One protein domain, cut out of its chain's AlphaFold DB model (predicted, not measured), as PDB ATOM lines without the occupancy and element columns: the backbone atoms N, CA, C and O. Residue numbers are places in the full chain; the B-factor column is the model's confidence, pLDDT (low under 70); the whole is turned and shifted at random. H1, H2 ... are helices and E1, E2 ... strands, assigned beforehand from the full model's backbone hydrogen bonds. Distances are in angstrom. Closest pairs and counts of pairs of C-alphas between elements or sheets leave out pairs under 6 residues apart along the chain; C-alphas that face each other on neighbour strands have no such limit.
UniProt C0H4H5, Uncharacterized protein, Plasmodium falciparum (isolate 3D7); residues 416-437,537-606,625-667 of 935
ATOM      1  N   ALA A 416     152.179 154.370  76.546       87.58
ATOM      2  CA  ALA A 416     151.013 153.532  76.331       87.58
ATOM      3  C   ALA A 416     149.706 154.307  76.519       87.58
ATOM      4  O   ALA A 416     149.473 154.936  77.554       87.58
ATOM      5  N   TYR A 417     148.820 154.216  75.528       88.31
ATOM      6  CA  TYR A 417     147.519 154.866  75.550       88.31
ATOM      7  C   TYR A 417     146.403 153.829  75.660       88.31
ATOM      8  O   TYR A 417     146.140 153.071  74.727       88.31
ATOM      9  N   ALA A 418     145.720 153.821  76.808       85.87
ATOM     10  CA  ALA A 418     144.773 152.774  77.204       85.87
ATOM     11  C   ALA A 418     143.728 152.428  76.131       85.87
ATOM     12  O   ALA A 418     143.453 151.251  75.908       85.87
ATOM     13  N   ALA A 419     143.182 153.431  75.435       83.39
ATOM     14  CA  ALA A 419     142.129 153.227  74.439       83.39
ATOM     15  C   ALA A 419     142.595 152.456  73.187       83.39
ATOM     16  O   ALA A 419     141.777 151.791  72.552       83.39
ATOM     17  N   ASN A 420     143.891 152.516  72.856       86.50
ATOM     18  CA  ASN A 420     144.468 151.822  71.701       86.50
ATOM     19  C   ASN A 420     145.075 150.464  72.073       86.50
ATOM     20  O   ASN A 420     145.311 149.639  71.194       86.50
ATOM     21  N   CYS A 421     145.334 150.214  73.359       88.41
ATOM     22  CA  CYS A 421     145.751 148.903  73.842       88.41
ATOM     23  C   CYS A 421     144.644 147.861  73.573       88.41
ATOM     24  O   CYS A 421     143.457 148.189  73.593       88.41
ATOM     25  N   VAL A 422     145.012 146.599  73.327       84.76
ATOM     26  CA  VAL A 422     144.058 145.542  72.935       84.76
ATOM     27  C   VAL A 422     144.280 144.267  73.739       84.76
ATOM     28  O   VAL A 422     145.417 143.840  73.948       84.76
ATOM     29  N   ILE A 423     143.176 143.634  74.143       85.09
ATOM     30  CA  ILE A 423     143.160 142.321  74.795       85.09
ATOM     31  C   ILE A 423     142.890 141.232  73.750       85.09
ATOM     32  O   ILE A 423     141.935 141.311  72.975       85.09
ATOM     33  N   TYR A 424     143.708 140.184  73.737       82.66
ATOM     34  CA  TYR A 424     143.534 139.039  72.845       82.66
ATOM     35  C   TYR A 424     143.897 137.729  73.544       82.66
ATOM     36  O   TYR A 424     144.649 137.709  74.517       82.66
ATOM     37  N   LYS A 425     143.360 136.609  73.053       75.43
ATOM     38  CA  LYS A 425     143.654 135.278  73.587       75.43
ATOM     39  C   LYS A 425     144.293 134.424  72.496       75.43
ATOM     40  O   LYS A 425     143.754 134.323  71.402       75.43
ATOM     41  N   ASN A 426     145.453 133.837  72.791       63.67
ATOM     42  CA  ASN A 426     146.281 133.112  71.817       63.67
ATOM     43  C   ASN A 426     145.892 131.627  71.684       63.67
ATOM     44  O   ASN A 426     146.741 130.783  71.400       63.67
ATOM     45  N   ASP A 427     144.628 131.290  71.948       53.23
ATOM     46  CA  ASP A 427     144.142 129.942  71.669       53.23
ATOM     47  C   ASP A 427     144.026 129.754  70.146       53.23
ATOM     48  O   ASP A 427     144.032 130.722  69.386       53.23
ATOM     49  N   ILE A 428     143.929 128.501  69.698       45.43
ATOM     50  CA  ILE A 428     143.965 128.032  68.295       45.43
ATOM     51  C   ILE A 428     143.087 128.862  67.333       45.43
ATOM     52  O   ILE A 428     143.337 128.894  66.128       45.43
ATOM     53  N   THR A 429     142.077 129.561  67.845       48.67
ATOM     54  CA  THR A 429     141.174 130.408  67.067       48.67
ATOM     55  C   THR A 429     141.698 131.814  66.760       48.67
ATOM     56  O   THR A 429     141.072 132.490  65.944       48.67
ATOM     57  N   ASN A 430     142.808 132.278  67.358       46.91
ATOM     58  CA  ASN A 430     143.316 133.656  67.215       46.91
ATOM     59  C   ASN A 430     142.203 134.716  67.383       46.91
ATOM     60  O   ASN A 430     142.246 135.798  66.788       46.91
ATOM     61  N   GLN A 431     141.164 134.396  68.163       51.61
ATOM     62  CA  GLN A 431     140.036 135.288  68.366       51.61
ATOM     63  C   GLN A 431     140.493 136.428  69.269       51.61
ATOM     64  O   GLN A 431     140.647 136.291  70.485       51.61
ATOM     65  N   PHE A 432     140.724 137.585  68.653       48.98
ATOM     66  CA  PHE A 432     140.774 138.836  69.383       48.98
ATOM     67  C   PHE A 432     139.463 138.993  70.156       48.98
ATOM     68  O   PHE A 432     138.385 138.744  69.612       48.98
ATOM     69  N   ILE A 433     139.537 139.461  71.403       53.89
ATOM     70  CA  ILE A 433     138.346 139.910  72.126       53.89
ATOM     71  C   ILE A 433     137.991 141.290  71.547       53.89
ATOM     72  O   ILE A 433     138.191 142.321  72.183       53.89
ATOM     73  N   ILE A 434     137.548 141.334  70.285       47.12
ATOM     74  CA  ILE A 434     137.007 142.550  69.673       47.12
ATOM     75  C   ILE A 434     135.528 142.649  70.077       47.12
ATOM     76  O   ILE A 434     134.788 141.670  69.951       47.12
ATOM     77  N   PRO A 435     135.080 143.811  70.574       42.94
ATOM     78  CA  PRO A 435     133.678 144.067  70.866       42.94
ATOM     79  C   PRO A 435     132.778 143.894  69.643       42.94
ATOM     80  O   PRO A 435     133.125 144.320  68.547       42.94
ATOM     81  N   TYR A 436     131.573 143.376  69.866       38.94
ATOM     82  CA  TYR A 436     130.454 143.527  68.939       38.94
ATOM     83  C   TYR A 436     130.046 145.007  68.818       38.94
ATOM     84  O   TYR A 436     129.136 145.447  69.523       38.94
ATOM     85  N   ASP A 437     130.668 145.747  67.904       42.20
ATOM     86  CA  ASP A 437     130.109 146.972  67.328       42.20
ATOM     87  C   ASP A 437     129.723 146.688  65.872       42.20
ATOM     88  O   ASP A 437     130.459 146.974  64.938       42.20
ATOM     89  N   HIS A 537     131.492 143.286  76.739       70.86
ATOM     90  CA  HIS A 537     132.326 142.329  76.019       70.86
ATOM     91  C   HIS A 537     132.154 140.929  76.627       70.86
ATOM     92  O   HIS A 537     132.116 140.775  77.848       70.86
ATOM     93  N   VAL A 538     131.995 139.903  75.788       70.47
ATOM     94  CA  VAL A 538     131.749 138.526  76.241       70.47
ATOM     95  C   VAL A 538     132.685 137.570  75.517       70.47
ATOM     96  O   VAL A 538     132.610 137.441  74.298       70.47
ATOM     97  N   LEU A 539     133.511 136.862  76.283       73.87
ATOM     98  CA  LEU A 539     134.290 135.721  75.824       73.87
ATOM     99  C   LEU A 539     133.414 134.466  75.925       73.87
ATOM    100  O   LEU A 539     132.982 134.093  77.019       73.87
ATOM    101  N   LYS A 540     133.117 133.858  74.773       70.28
ATOM    102  CA  LYS A 540     132.309 132.639  74.648       70.28
ATOM    103  C   LYS A 540     133.169 131.518  74.095       70.28
ATOM    104  O   LYS A 540     134.031 131.771  73.262       70.28
ATOM    105  N   PHE A 541     132.857 130.295  74.493       68.83
ATOM    106  CA  PHE A 541     133.561 129.103  74.048       68.83
ATOM    107  C   PHE A 541     132.610 128.141  73.328       68.83
ATOM    108  O   PHE A 541     131.386 128.139  73.519       68.83
ATOM    109  N   THR A 542     133.165 127.331  72.435       66.71
ATOM    110  CA  THR A 542     132.490 126.149  71.895       66.71
ATOM    111  C   THR A 542     132.533 125.002  72.910       66.71
ATOM    112  O   THR A 542     133.269 125.058  73.884       66.71
ATOM    113  N   LYS A 543     131.733 123.940  72.713       61.66
ATOM    114  CA  LYS A 543     131.670 122.837  73.695       61.66
ATOM    115  C   LYS A 543     133.035 122.165  73.901       61.66
ATOM    116  O   LYS A 543     133.364 121.809  75.021       61.66
ATOM    117  N   GLU A 544     133.792 122.007  72.818       66.08
ATOM    118  CA  GLU A 544     135.128 121.402  72.840       66.08
ATOM    119  C   GLU A 544     136.123 122.318  73.572       66.08
ATOM    120  O   GLU A 544     136.820 121.870  74.477       66.08
ATOM    121  N   GLU A 545     136.103 123.622  73.274       69.21
ATOM    122  CA  GLU A 545     136.945 124.616  73.954       69.21
ATOM    123  C   GLU A 545     136.603 124.770  75.447       69.21
ATOM    124  O   GLU A 545     137.495 125.018  76.251       69.21
ATOM    125  N   GLU A 546     135.335 124.610  75.846       68.93
ATOM    126  CA  GLU A 546     134.906 124.686  77.253       68.93
ATOM    127  C   GLU A 546     135.524 123.594  78.116       68.93
ATOM    128  O   GLU A 546     136.009 123.875  79.214       68.93
ATOM    129  N   GLU A 547     135.503 122.348  77.638       67.01
ATOM    130  CA  GLU A 547     136.106 121.232  78.363       67.01
ATOM    131  C   GLU A 547     137.620 121.422  78.482       67.01
ATOM    132  O   GLU A 547     138.183 121.206  79.556       67.01
ATOM    133  N   GLU A 548     138.284 121.886  77.422       70.85
ATOM    134  CA  GLU A 548     139.711 122.212  77.474       70.85
ATOM    135  C   GLU A 548     140.007 123.348  78.468       70.85
ATOM    136  O   GLU A 548     140.905 123.219  79.301       70.85
ATOM    137  N   GLU A 549     139.223 124.429  78.453       73.94
ATOM    138  CA  GLU A 549     139.379 125.587  79.345       73.94
ATOM    139  C   GLU A 549     139.138 125.277  80.824       73.94
ATOM    140  O   GLU A 549     139.832 125.814  81.695       73.94
ATOM    141  N   LEU A 550     138.163 124.420  81.129       69.94
ATOM    142  CA  LEU A 550     137.846 124.011  82.500       69.94
ATOM    143  C   LEU A 550     138.838 122.976  83.054       69.94
ATOM    144  O   LEU A 550     139.003 122.873  84.277       69.94
ATOM    145  N   ASN A 551     139.504 122.223  82.173       70.47
ATOM    146  CA  ASN A 551     140.514 121.231  82.541       70.47
ATOM    147  C   ASN A 551     141.916 121.833  82.729       70.47
ATOM    148  O   ASN A 551     142.753 121.228  83.408       70.47
ATOM    149  N   LYS A 552     142.184 123.027  82.182       72.84
ATOM    150  CA  LYS A 552     143.429 123.769  82.423       72.84
ATOM    151  C   LYS A 552     143.545 124.177  83.902       72.84
ATOM    152  O   LYS A 552     142.597 124.637  84.536       72.84
ATOM    153  N   THR A 553     144.738 124.021  84.480       72.99
ATOM    154  CA  THR A 553     145.029 124.419  85.875       72.99
ATOM    155  C   THR A 553     145.064 125.937  86.053       72.99
ATOM    156  O   THR A 553     144.758 126.455  87.130       72.99
ATOM    157  N   PHE A 554     145.439 126.638  84.990       80.68
ATOM    158  CA  PHE A 554     145.393 128.079  84.840       80.68
ATOM    159  C   PHE A 554     145.108 128.399  83.374       80.68
ATOM    160  O   PHE A 554     145.513 127.662  82.477       80.68
ATOM    161  N   ASN A 555     144.435 129.514  83.152       84.17
ATOM    162  CA  ASN A 555     144.163 130.080  81.846       84.17
ATOM    163  C   ASN A 555     144.938 131.384  81.703       84.17
ATOM    164  O   ASN A 555     145.351 131.992  82.694       84.17
ATOM    165  N   ASN A 556     145.154 131.811  80.469       86.85
ATOM    166  CA  ASN A 556     145.857 133.044  80.178       86.85
ATOM    167  C   ASN A 556     145.175 133.837  79.063       86.85
ATOM    168  O   ASN A 556     144.394 133.311  78.269       86.85
ATOM    169  N   PHE A 557     145.446 135.134  79.047       87.76
ATOM    170  CA  PHE A 557     145.177 136.025  77.926       87.76
ATOM    171  C   PHE A 557     146.309 137.047  77.830       87.76
ATOM    172  O   PHE A 557     147.090 137.212  78.768       87.76
ATOM    173  N   PHE A 558     146.407 137.727  76.696       88.34
ATOM    174  CA  PHE A 558     147.483 138.659  76.401       88.34
ATOM    175  C   PHE A 558     146.944 140.075  76.206       88.34
ATOM    176  O   PHE A 558     145.829 140.281  75.723       88.34
ATOM    177  N   ILE A 559     147.754 141.058  76.579       88.70
ATOM    178  CA  ILE A 559     147.484 142.482  76.395       88.70
ATOM    179  C   ILE A 559     148.609 143.038  75.535       88.70
ATOM    180  O   ILE A 559     149.769 142.973  75.936       88.70
ATOM    181  N   GLN A 560     148.283 143.587  74.367       88.28
ATOM    182  CA  GLN A 560     149.240 144.335  73.556       88.28
ATOM    183  C   GLN A 560     149.037 145.829  73.781       88.28
ATOM    184  O   GLN A 560     147.952 146.354  73.518       88.28
ATOM    185  N   CYS A 561     150.093 146.512  74.216       89.63
ATOM    186  CA  CYS A 561     150.059 147.955  74.393       89.63
ATOM    187  C   CYS A 561     150.435 148.700  73.107       89.63
ATOM    188  O   CYS A 561     151.328 148.279  72.355       89.63
ATOM    189  N   TYR A 562     149.735 149.811  72.885       89.69
ATOM    190  CA  TYR A 562     149.922 150.733  71.772       89.69
ATOM    191  C   TYR A 562     149.932 152.169  72.294       89.69
ATOM    192  O   TYR A 562     149.298 152.469  73.306       89.69
ATOM    193  N   ASP A 563     150.638 153.058  71.605       87.45
ATOM    194  CA  ASP A 563     150.575 154.488  71.901       87.45
ATOM    195  C   ASP A 563     149.331 155.156  71.280       87.45
ATOM    196  O   ASP A 563     148.515 154.522  70.600       87.45
ATOM    197  N   ALA A 564     149.173 156.462  71.506       86.26
ATOM    198  CA  ALA A 564     148.046 157.243  70.985       86.26
ATOM    199  C   ALA A 564     147.963 157.284  69.443       86.26
ATOM    200  O   ALA A 564     146.919 157.637  68.900       86.26
ATOM    201  N   TYR A 565     149.036 156.906  68.741       86.92
ATOM    202  CA  TYR A 565     149.137 156.892  67.281       86.92
ATOM    203  C   TYR A 565     149.168 155.466  66.710       86.92
ATOM    204  O   TYR A 565     149.582 155.278  65.565       86.92
ATOM    205  N   GLU A 566     148.731 154.478  67.502       84.77
ATOM    206  CA  GLU A 566     148.655 153.054  67.146       84.77
ATOM    207  C   GLU A 566     150.023 152.402  66.888       84.77
ATOM    208  O   GLU A 566     150.123 151.341  66.264       84.77
ATOM    209  N   ASN A 567     151.105 152.993  67.394       88.36
ATOM    210  CA  ASN A 567     152.414 152.363  67.331       88.36
ATOM    211  C   ASN A 567     152.530 151.282  68.396       88.36
ATOM    212  O   ASN A 567     152.215 151.499  69.568       88.36
ATOM    213  N   LYS A 568     153.040 150.119  67.992       86.38
ATOM    214  CA  LYS A 568     153.289 149.006  68.903       86.38
ATOM    215  C   LYS A 568     154.415 149.374  69.866       86.38
ATOM    216  O   LYS A 568     155.512 149.721  69.433       86.38
ATOM    217  N   ILE A 569     154.161 149.258  71.164       87.87
ATOM    218  CA  ILE A 569     155.195 149.492  72.170       87.87
ATOM    219  C   ILE A 569     156.190 148.336  72.121       87.87
ATOM    220  O   ILE A 569     155.792 147.176  72.125       87.87
ATOM    221  N   CYS A 570     157.485 148.649  72.051       78.90
ATOM    222  CA  CYS A 570     158.549 147.648  71.912       78.90
ATOM    223  C   CYS A 570     159.280 147.343  73.226       78.90
ATOM    224  O   CYS A 570     160.144 146.471  73.248       78.90
ATOM    225  N   LYS A 571     158.984 148.078  74.302       77.64
ATOM    226  CA  LYS A 571     159.575 147.898  75.632       77.64
ATOM    227  C   LYS A 571     158.470 147.588  76.637       77.64
ATOM    228  O   LYS A 571     157.372 148.110  76.507       77.64
ATOM    229  N   GLY A 572     158.759 146.722  77.599       76.75
ATOM    230  CA  GLY A 572     157.894 146.523  78.763       76.75
ATOM    231  C   GLY A 572     158.011 147.660  79.788       76.75
ATOM    232  O   GLY A 572     158.813 148.583  79.606       76.75
ATOM    233  N   GLY A 573     157.258 147.555  80.881       81.52
ATOM    234  CA  GLY A 573     157.326 148.439  82.052       81.52
ATOM    235  C   GLY A 573     156.061 149.246  82.371       81.52
ATOM    236  O   GLY A 573     156.042 149.945  83.384       81.52
ATOM    237  N   ASP A 574     155.013 149.151  81.554       85.36
ATOM    238  CA  ASP A 574     153.711 149.767  81.823       85.36
ATOM    239  C   ASP A 574     152.990 149.029  82.960       85.36
ATOM    240  O   ASP A 574     152.960 147.798  83.028       85.36
ATOM    241  N   ILE A 575     152.382 149.789  83.871       84.11
ATOM    242  CA  ILE A 575     151.691 149.237  85.040       84.11
ATOM    243  C   ILE A 575     150.223 148.998  84.677       84.11
ATOM    244  O   ILE A 575     149.439 149.940  84.562       84.11
ATOM    245  N   LEU A 576     149.861 147.727  84.509       88.18
ATOM    246  CA  LEU A 576     148.496 147.289  84.225       88.18
ATOM    247  C   LEU A 576     147.809 146.793  85.499       88.18
ATOM    248  O   LEU A 576     148.320 145.909  86.188       88.18
ATOM    249  N   GLU A 577     146.625 147.328  85.784       90.96
ATOM    250  CA  GLU A 577     145.772 146.882  86.885       90.96
ATOM    251  C   GLU A 577     144.764 145.863  86.341       90.96
ATOM    252  O   GLU A 577     143.942 146.184  85.475       90.96
ATOM    253  N   VAL A 578     144.851 144.619  86.823       92.27
ATOM    254  CA  VAL A 578     143.985 143.516  86.392       92.27
ATOM    255  C   VAL A 578     143.228 142.939  87.580       92.27
ATOM    256  O   VAL A 578     143.825 142.357  88.486       92.27
ATOM    257  N   GLU A 579     141.904 143.048  87.542       91.33
ATOM    258  CA  GLU A 579     141.008 142.585  88.600       91.33
ATOM    259  C   GLU A 579     140.035 141.528  88.068       91.33
ATOM    260  O   GLU A 579     139.465 141.660  86.985       91.33
ATOM    261  N   GLY A 580     139.854 140.451  88.835       87.39
ATOM    262  CA  GLY A 580     138.878 139.398  88.556       87.39
ATOM    263  C   GLY A 580     137.716 139.475  89.540       87.39
ATOM    264  O   GLY A 580     137.939 139.551  90.748       87.39
ATOM    265  N   ILE A 581     136.487 139.442  89.029       83.56
ATOM    266  CA  ILE A 581     135.245 139.504  89.804       83.56
ATOM    267  C   ILE A 581     134.469 138.194  89.619       83.56
ATOM    268  O   ILE A 581     134.252 137.735  88.493       83.56
ATOM    269  N   GLY A 582     134.007 137.626  90.735       77.65
ATOM    270  CA  GLY A 582     133.261 136.366  90.784       77.65
ATOM    271  C   GLY A 582     134.178 135.143  90.876       77.65
ATOM    272  O   GLY A 582     135.183 135.184  91.581       77.65
ATOM    273  N   ASP A 583     133.866 134.067  90.153       79.92
ATOM    274  CA  ASP A 583     134.589 132.783  90.191       79.92
ATOM    275  C   ASP A 583     135.921 132.811  89.407       79.92
ATOM    276  O   ASP A 583     136.354 131.812  88.823       79.92
ATOM    277  N   ILE A 584     136.600 133.960  89.376       85.49
ATOM    278  CA  ILE A 584     137.908 134.154  88.742       85.49
ATOM    279  C   ILE A 584     138.882 134.746  89.747       85.49
ATOM    280  O   ILE A 584     138.617 135.761  90.384       85.49
ATOM    281  N   LYS A 585     140.076 134.155  89.806       89.02
ATOM    282  CA  LYS A 585     141.215 134.700  90.536       89.02
ATOM    283  C   LYS A 585     142.376 134.959  89.586       89.02
ATOM    284  O   LYS A 585     142.901 134.020  88.985       89.02
ATOM    285  N   ILE A 586     142.811 136.214  89.509       90.55
ATOM    286  CA  ILE A 586     144.050 136.592  88.823       90.55
ATOM    287  C   ILE A 586     145.233 136.048  89.634       90.55
ATOM    288  O   ILE A 586     145.288 136.204  90.856       90.55
ATOM    289  N   ILE A 587     146.136 135.331  88.969       89.44
ATOM    290  CA  ILE A 587     147.315 134.712  89.585       89.44
ATOM    291  C   ILE A 587     148.516 135.635  89.433       89.44
ATOM    292  O   ILE A 587     149.193 135.911  90.419       89.44
ATOM    293  N   ASN A 588     148.807 136.049  88.198       91.07
ATOM    294  CA  ASN A 588     149.992 136.833  87.881       91.07
ATOM    295  C   ASN A 588     149.810 137.607  86.569       91.07
ATOM    296  O   ASN A 588     149.089 137.150  85.684       91.07
ATOM    297  N   VAL A 589     150.522 138.723  86.433       90.84
ATOM    298  CA  VAL A 589     150.672 139.480  85.186       90.84
ATOM    299  C   VAL A 589     152.161 139.496  84.851       90.84
ATOM    300  O   VAL A 589     152.963 140.009  85.627       90.84
ATOM    301  N   GLN A 590     152.545 138.874  83.740       89.25
ATOM    302  CA  GLN A 590     153.932 138.774  83.290       89.25
ATOM    303  C   GLN A 590     154.187 139.754  82.150       89.25
ATOM    304  O   GLN A 590     153.461 139.756  81.161       89.25
ATOM    305  N   ASP A 591     155.239 140.554  82.270       89.38
ATOM    306  CA  ASP A 591     155.721 141.414  81.191       89.38
ATOM    307  C   ASP A 591     156.674 140.624  80.284       89.38
ATOM    308  O   ASP A 591     157.677 140.072  80.748       89.38
ATOM    309  N   LEU A 592     156.360 140.552  78.989       88.10
ATOM    310  CA  LEU A 592     157.191 139.880  77.988       88.10
ATOM    311  C   LEU A 592     158.289 140.802  77.421       88.10
ATOM    312  O   LEU A 592     158.996 140.426  76.484       88.10
ATOM    313  N   ASN A 593     158.456 142.001  77.993       86.61
ATOM    314  CA  ASN A 593     159.460 143.019  77.670       86.61
ATOM    315  C   ASN A 593     159.417 143.535  76.222       86.61
ATOM    316  O   ASN A 593     160.383 144.124  75.738       86.61
ATOM    317  N   ASN A 594     158.298 143.331  75.533       83.81
ATOM    318  CA  ASN A 594     158.066 143.718  74.141       83.81
ATOM    319  C   ASN A 594     156.746 144.500  73.975       83.81
ATOM    320  O   ASN A 594     156.160 144.484  72.893       83.81
ATOM    321  N   GLY A 595     156.254 145.107  75.064       83.29
ATOM    322  CA  GLY A 595     154.948 145.771  75.145       83.29
ATOM    323  C   GLY A 595     153.751 144.814  75.204       83.29
ATOM    324  O   GLY A 595     152.605 145.272  75.182       83.29
ATOM    325  N   THR A 596     153.991 143.499  75.247       88.23
ATOM    326  CA  THR A 596     152.968 142.474  75.464       88.23
ATOM    327  C   THR A 596     153.015 141.973  76.909       88.23
ATOM    328  O   THR A 596     154.084 141.649  77.424       88.23
ATOM    329  N   TYR A 597     151.848 141.829  77.534       90.21
ATOM    330  CA  TYR A 597     151.704 141.295  78.887       90.21
ATOM    331  C   TYR A 597     150.853 140.031  78.865       90.21
ATOM    332  O   TYR A 597     149.796 140.008  78.237       90.21
ATOM    333  N   GLU A 598     151.297 138.986  79.554       90.39
ATOM    334  CA  GLU A 598     150.550 137.749  79.752       90.39
ATOM    335  C   GLU A 598     149.866 137.776  81.121       90.39
ATOM    336  O   GLU A 598     150.517 137.791  82.165       90.39
ATOM    337  N   VAL A 599     148.537 137.750  81.131       90.12
ATOM    338  CA  VAL A 599     147.748 137.631  82.355       90.12
ATOM    339  C   VAL A 599     147.384 136.175  82.564       90.12
ATOM    340  O   VAL A 599     146.700 135.582  81.736       90.12
ATOM    341  N   ILE A 600     147.773 135.625  83.709       90.35
ATOM    342  CA  ILE A 600     147.429 134.272  84.137       90.35
ATOM    343  C   ILE A 600     146.330 134.355  85.193       90.35
ATOM    344  O   ILE A 600     146.485 135.017  86.220       90.35
ATOM    345  N   TYR A 601     145.235 133.639  84.976       90.43
ATOM    346  CA  TYR A 601     144.088 133.563  85.874       90.43
ATOM    347  C   TYR A 601     143.640 132.111  86.066       90.43
ATOM    348  O   TYR A 601     143.995 131.221  85.302       90.43
ATOM    349  N   LYS A 602     142.865 131.838  87.114       87.62
ATOM    350  CA  LYS A 602     142.229 130.531  87.320       87.62
ATOM    351  C   LYS A 602     140.786 130.683  87.753       87.62
ATOM    352  O   LYS A 602     140.438 131.654  88.426       87.62
ATOM    353  N   TYR A 603     139.985 129.675  87.435       83.35
ATOM    354  CA  TYR A 603     138.633 129.564  87.960       83.35
ATOM    355  C   TYR A 603     138.662 129.057  89.401       83.35
ATOM    356  O   TYR A 603     139.440 128.161  89.753       83.35
ATOM    357  N   MET A 604     137.841 129.651  90.258       76.89
ATOM    358  CA  MET A 604     137.672 129.185  91.629       76.89
ATOM    359  C   MET A 604     136.702 127.999  91.618       76.89
ATOM    360  O   MET A 604     135.529 128.162  91.313       76.89
ATOM    361  N   LYS A 605     137.191 126.791  91.920       64.30
ATOM    362  CA  LYS A 605     136.317 125.640  92.187       64.30
ATOM    363  C   LYS A 605     135.807 125.760  93.623       64.30
ATOM    364  O   LYS A 605     136.603 126.014  94.528       64.30
ATOM    365  N   SER A 606     134.505 125.589  93.838       52.35
ATOM    366  CA  SER A 606     133.954 125.402  95.182       52.35
ATOM    367  C   SER A 606     134.554 124.118  95.761       52.35
ATOM    368  O   SER A 606     134.325 123.031  95.238       52.35
ATOM    369  N   ASN A 625     128.267 130.502  92.171       48.88
ATOM    370  CA  ASN A 625     128.009 131.792  91.531       48.88
ATOM    371  C   ASN A 625     128.829 131.894  90.234       48.88
ATOM    372  O   ASN A 625     129.923 132.434  90.220       48.88
ATOM    373  N   ILE A 626     128.248 131.448  89.119       66.92
ATOM    374  CA  ILE A 626     128.847 131.342  87.772       66.92
ATOM    375  C   ILE A 626     129.357 132.693  87.206       66.92
ATOM    376  O   ILE A 626     129.906 132.770  86.108       66.92
ATOM    377  N   TYR A 627     129.179 133.796  87.933       76.65
ATOM    378  CA  TYR A 627     129.619 135.112  87.504       76.65
ATOM    379  C   TYR A 627     131.139 135.175  87.370       76.65
ATOM    380  O   TYR A 627     131.870 134.812  88.286       76.65
ATOM    381  N   ARG A 628     131.610 135.655  86.221       81.41
ATOM    382  CA  ARG A 628     133.024 135.691  85.858       81.41
ATOM    383  C   ARG A 628     133.293 136.910  84.986       81.41
ATOM    384  O   ARG A 628     132.909 136.925  83.818       81.41
ATOM    385  N   GLU A 629     133.929 137.931  85.549       85.70
ATOM    386  CA  GLU A 629     134.257 139.179  84.852       85.70
ATOM    387  C   GLU A 629     135.701 139.594  85.124       85.70
ATOM    388  O   GLU A 629     136.181 139.462  86.247       85.70
ATOM    389  N   ILE A 630     136.391 140.089  84.098       89.43
ATOM    390  CA  ILE A 630     137.763 140.585  84.205       89.43
ATOM    391  C   ILE A 630     137.800 142.051  83.785       89.43
ATOM    392  O   ILE A 630     137.276 142.438  82.737       89.43
ATOM    393  N   HIS A 631     138.432 142.854  84.631       90.61
ATOM    394  CA  HIS A 631     138.679 144.273  84.437       90.61
ATOM    395  C   HIS A 631     140.169 144.463  84.198       90.61
ATOM    396  O   HIS A 631     140.993 144.017  84.990       90.61
ATOM    397  N   VAL A 632     140.510 145.124  83.100       90.51
ATOM    398  CA  VAL A 632     141.877 145.507  82.755       90.51
ATOM    399  C   VAL A 632     141.894 147.013  82.556       90.51
ATOM    400  O   VAL A 632     141.180 147.543  81.697       90.51
ATOM    401  N   THR A 633     142.706 147.708  83.346       90.83
ATOM    402  CA  THR A 633     142.888 149.151  83.209       90.83
ATOM    403  C   THR A 633     144.362 149.526  83.129       90.83
ATOM    404  O   THR A 633     145.226 148.901  83.740       90.83
ATOM    405  N   LEU A 634     144.638 150.565  82.346       89.02
ATOM    406  CA  LEU A 634     145.920 151.255  82.282       89.02
ATOM    407  C   LEU A 634     145.657 152.698  82.712       89.02
ATOM    408  O   LEU A 634     144.790 153.360  82.141       89.02
ATOM    409  N   ASN A 635     146.355 153.177  83.743       85.62
ATOM    410  CA  ASN A 635     146.102 154.493  84.346       85.62
ATOM    411  C   ASN A 635     144.620 154.709  84.730       85.62
ATOM    412  O   ASN A 635     144.074 155.794  84.527       85.62
ATOM    413  N   LYS A 636     143.959 153.670  85.269       84.89
ATOM    414  CA  LYS A 636     142.526 153.650  85.643       84.89
ATOM    415  C   LYS A 636     141.536 153.811  84.482       84.89
ATOM    416  O   LYS A 636     140.339 153.973  84.712       84.89
ATOM    417  N   VAL A 637     142.006 153.751  83.237       86.32
ATOM    418  CA  VAL A 637     141.161 153.752  82.037       86.32
ATOM    419  C   VAL A 637     141.109 152.337  81.474       86.32
ATOM    420  O   VAL A 637     142.141 151.680  81.333       86.32
ATOM    421  N   HIS A 638     139.907 151.846  81.164       87.31
ATOM    422  CA  HIS A 638     139.746 150.517  80.579       87.31
ATOM    423  C   HIS A 638     140.398 150.424  79.203       87.31
ATOM    424  O   HIS A 638     140.249 151.310  78.361       87.31
ATOM    425  N   ILE A 639     141.084 149.308  78.989       87.74
ATOM    426  CA  ILE A 639     141.663 148.950  77.697       87.74
ATOM    427  C   ILE A 639     140.564 148.447  76.753       87.74
ATOM    428  O   ILE A 639     139.545 147.926  77.214       87.74
ATOM    429  N   LYS A 640     140.753 148.557  75.431       83.92
ATOM    430  CA  LYS A 640     139.811 148.007  74.447       83.92
ATOM    431  C   LYS A 640     139.596 146.505  74.684       83.92
ATOM    432  O   LYS A 640     140.542 145.718  74.681       83.92
ATOM    433  N   GLY A 641     138.336 146.124  74.896       77.76
ATOM    434  CA  GLY A 641     137.938 144.766  75.280       77.76
ATOM    435  C   GLY A 641     137.701 144.582  76.783       77.76
ATOM    436  O   GLY A 641     137.176 143.548  77.172       77.76
ATOM    437  N   SER A 642     138.006 145.572  77.631       85.21
ATOM    438  CA  SER A 642     137.676 145.577  79.062       85.21
ATOM    439  C   SER A 642     136.513 146.529  79.388       85.21
ATOM    440  O   SER A 642     136.451 147.627  78.835       85.21
ATOM    441  N   PRO A 643     135.653 146.188  80.365       85.72
ATOM    442  CA  PRO A 643     135.575 144.894  81.049       85.72
ATOM    443  C   PRO A 643     134.928 143.821  80.160       85.72
ATOM    444  O   PRO A 643     134.067 144.131  79.333       85.72
ATOM    445  N   PHE A 644     135.317 142.556  80.347       85.85
ATOM    446  CA  PHE A 644     134.695 141.426  79.649       85.85
ATOM    447  C   PHE A 644     134.264 140.309  80.596       85.85
ATOM    448  O   PHE A 644     134.921 140.029  81.600       85.85
ATOM    449  N   ARG A 645     133.160 139.637  80.249       80.42
ATOM    450  CA  ARG A 645     132.666 138.451  80.961       80.42
ATOM    451  C   ARG A 645     133.018 137.162  80.252       80.42
ATOM    452  O   ARG A 645     132.993 137.095  79.028       80.42
ATOM    453  N   ILE A 646     133.266 136.127  81.042       80.05
ATOM    454  CA  ILE A 646     133.559 134.779  80.567       80.05
ATOM    455  C   ILE A 646     132.313 133.912  80.755       80.05
ATOM    456  O   ILE A 646     131.972 133.555  81.885       80.05
ATOM    457  N   ILE A 647     131.632 133.582  79.654       72.90
ATOM    458  CA  ILE A 647     130.380 132.812  79.669       72.90
ATOM    459  C   ILE A 647     130.597 131.463  78.981       72.90
ATOM    460  O   ILE A 647     130.968 131.406  77.808       72.90
ATOM    461  N   PHE A 648     130.307 130.385  79.702       73.25
ATOM    462  CA  PHE A 648     130.258 129.024  79.172       73.25
ATOM    463  C   PHE A 648     128.823 128.677  78.740       73.25
ATOM    464  O   PHE A 648     127.846 129.220  79.253       73.25
ATOM    465  N   LYS A 649     128.642 127.752  77.799       65.00
ATOM    466  CA  LYS A 649     127.327 127.303  77.323       65.00
ATOM    467  C   LYS A 649     126.500 126.680  78.434       65.00
ATOM    468  O   LYS A 649     125.283 126.863  78.438       65.00
ATOM    469  N   ASN A 650     127.129 125.987  79.378       61.04
ATOM    470  CA  ASN A 650     126.423 125.435  80.536       61.04
ATOM    471  C   ASN A 650     125.796 126.537  81.411       61.04
ATOM    472  O   ASN A 650     124.754 126.303  82.025       61.04
ATOM    473  N   ASP A 651     126.320 127.766  81.366       62.54
ATOM    474  CA  ASP A 651     125.704 128.926  82.014       62.54
ATOM    475  C   ASP A 651     124.343 129.266  81.374       62.54
ATOM    476  O   ASP A 651     123.407 129.661  82.069       62.54
ATOM    477  N   ASN A 652     124.180 129.059  80.057       54.11
ATOM    478  CA  ASN A 652     122.894 129.253  79.375       54.11
ATOM    479  C   ASN A 652     121.865 128.193  79.776       54.11
ATOM    480  O   ASN A 652     120.677 128.500  79.849       54.11
ATOM    481  N   ASN A 653     122.282 126.954  80.058       51.69
ATOM    482  CA  ASN A 653     121.369 125.959  80.631       51.69
ATOM    483  C   ASN A 653     120.843 126.447  81.987       51.69
ATOM    484  O   ASN A 653     119.653 126.317  82.265       51.69
ATOM    485  N   MET A 654     121.686 127.129  82.768       50.43
ATOM    486  CA  MET A 654     121.270 127.818  83.989       50.43
ATOM    487  C   MET A 654     120.340 129.010  83.708       50.43
ATOM    488  O   MET A 654     119.389 129.234  84.452       50.43
ATOM    489  N   TYR A 655     120.532 129.737  82.599       44.96
ATOM    490  CA  TYR A 655     119.568 130.741  82.125       44.96
ATOM    491  C   TYR A 655     118.207 130.121  81.789       44.96
ATOM    492  O   TYR A 655     117.181 130.690  82.153       44.96
ATOM    493  N   TYR A 656     118.160 128.946  81.152       43.68
ATOM    494  CA  TYR A 656     116.906 128.217  80.941       43.68
ATOM    495  C   TYR A 656     116.296 127.735  82.256       43.68
ATOM    496  O   TYR A 656     115.084 127.830  82.403       43.68
ATOM    497  N   ILE A 657     117.101 127.302  83.229       45.54
ATOM    498  CA  ILE A 657     116.629 126.988  84.587       45.54
ATOM    499  C   ILE A 657     116.042 128.238  85.257       45.54
ATOM    500  O   ILE A 657     114.971 128.160  85.850       45.54
ATOM    501  N   ASN A 658     116.655 129.412  85.092       44.28
ATOM    502  CA  ASN A 658     116.098 130.683  85.566       44.28
ATOM    503  C   ASN A 658     114.829 131.083  84.799       44.28
ATOM    504  O   ASN A 658     113.872 131.580  85.385       44.28
ATOM    505  N   LYS A 659     114.765 130.817  83.492       43.52
ATOM    506  CA  LYS A 659     113.552 131.032  82.696       43.52
ATOM    507  C   LYS A 659     112.432 130.089  83.146       43.52
ATOM    508  O   LYS A 659     111.292 130.526  83.243       43.52
ATOM    509  N   LEU A 660     112.756 128.838  83.477       40.70
ATOM    510  CA  LEU A 660     111.838 127.874  84.084       40.70
ATOM    511  C   LEU A 660     111.411 128.318  85.490       40.70
ATOM    512  O   LEU A 660     110.228 128.223  85.787       40.70
ATOM    513  N   LYS A 661     112.304 128.892  86.313       40.17
ATOM    514  CA  LYS A 661     111.943 129.535  87.594       40.17
ATOM    515  C   LYS A 661     110.929 130.665  87.407       40.17
ATOM    516  O   LYS A 661     109.949 130.710  88.145       40.17
ATOM    517  N   ASN A 662     111.119 131.515  86.394       38.71
ATOM    518  CA  ASN A 662     110.178 132.593  86.070       38.71
ATOM    519  C   ASN A 662     108.828 132.048  85.577       38.71
ATOM    520  O   ASN A 662     107.783 132.561  85.960       38.71
ATOM    521  N   ILE A 663     108.836 130.989  84.755       37.90
ATOM    522  CA  ILE A 663     107.611 130.315  84.291       37.90
ATOM    523  C   ILE A 663     106.860 129.676  85.469       37.90
ATOM    524  O   ILE A 663     105.634 129.722  85.511       37.90
ATOM    525  N   LEU A 664     107.591 129.112  86.431       41.30
ATOM    526  CA  LEU A 664     107.048 128.491  87.639       41.30
ATOM    527  C   LEU A 664     106.703 129.504  88.747       41.30
ATOM    528  O   LEU A 664     106.340 129.078  89.840       41.30
ATOM    529  N   GLN A 665     106.795 130.815  88.482       42.34
ATOM    530  CA  GLN A 665     106.460 131.898  89.425       42.34
ATOM    531  C   GLN A 665     107.146 131.752  90.795       42.34
ATOM    532  O   GLN A 665     106.591 132.093  91.839       42.34
ATOM    533  N   ILE A 666     108.382 131.245  90.804       38.27
ATOM    534  CA  ILE A 666     109.216 131.242  92.005       38.27
ATOM    535  C   ILE A 666     109.881 132.618  92.068       38.27
ATOM    536  O   ILE A 666     110.996 132.794  91.588       38.27
ATOM    537  N   GLU A 667     109.165 133.618  92.585       35.79
ATOM    538  CA  GLU A 667     109.719 134.964  92.750       35.79
ATOM    539  C   GLU A 667     110.909 134.954  93.725       35.79
ATOM    540  O   GLU A 667     110.895 134.241  94.729       35.79
TER     541      GLU A 667
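What this domain is: This is residues 416 to 437, 537 to 606 and 625 to 667 of the 935 residues of an uncharacterized protein of Plasmodium falciparum (isolate 3D7) (UniProt C0H4H5). Two sheets of four strands lie face to face as a sandwich, and H2 leads away from one end of it, its residues 659 to 663, with 664 and 665, sticking out free. The short H1 sits at an end of the sandwich, on the chain's way from E2 in one sheet to E3 in the other. The 135 printed residues hold E1, E2, H1, E3, E4, E5, E6, E7, E8 and H2 in that order, class mixed. One sheet runs E1, E3, E6, E5, antiparallel; the other runs E2, E8, E7, E4, mixed. The whole is elongated, 56 by 29 by 25 A, and only just compact, close to loose, with a radius of gyration of the C-alphas of 16.7 A.

Where its parts are: Find E1, residues 422 to 424, beginning at C-alpha 422 at (144.058, 145.542, 72.935). In its sheet look for E3, residues 555 to 560, 17.3 A; E6, residues 596 to 603, 23.0 A; and E5, residues 584 to 591, 20.7 A. The other sheet has E2, residues 537 to 540; E8, residues 644 to 647; E7, residues 628 to 634, 20.5 A; and E4, residues 576 to 582, 19.9 A. H1 is residues 543 to 551, 12.6 A. H2, residues 649 to 663, runs 21.1 A to C-alpha 663 at (107.611, 130.315, 84.291).

How they stand to each other: Begin with the strongly twisted sheet E1, E3, E6, E5. N 422 and O 560 of E1 and E3 are 3.0 A apart, N 557 and O 599 of E3 and E6 3.0 A, and N 587 and O 600 of the hairpin E5 and E6 2.8 A, within hydrogen-bond range. Across the sandwich, the closest C-alphas of E4 and E5 are those of Gly 580 and Ile 586, 5.9 A apart. In the second sheet find N 579 and O 631 of E4 and E7 at 2.9 A, N 646 and O 628 of the hairpin E7 and E8 at 2.9 A, and N 539 and O 645 of the parallel pair E2 and E8 at 2.8 A. H1 only grazes the first sheet, with residues 549 to 550. H2 is on neither sheet; it is close to but not clearly touching H1, about perpendicular at 75 degrees, with C-alphas 543 and 649 closest at 7.2 A. Every O i to N i+4 pair in H1 and H2 is within hydrogen-bond range.

The domain as a whole: The farthest C-alphas, of Lys 571 and Leu 664, are 57.3 A apart. Residues 438 to 536 and 607 to 624 are not printed; the C-alpha gaps across these cuts are 10.1 A and 9.5 A. The link E3 to E4 is long, 15 residues. Mean pLDDT of the printed part is 74.0; look for values under 70 at 426 to 437, 541 to 547, 550, 605 to 606, 625 to 626 and 649 to 667.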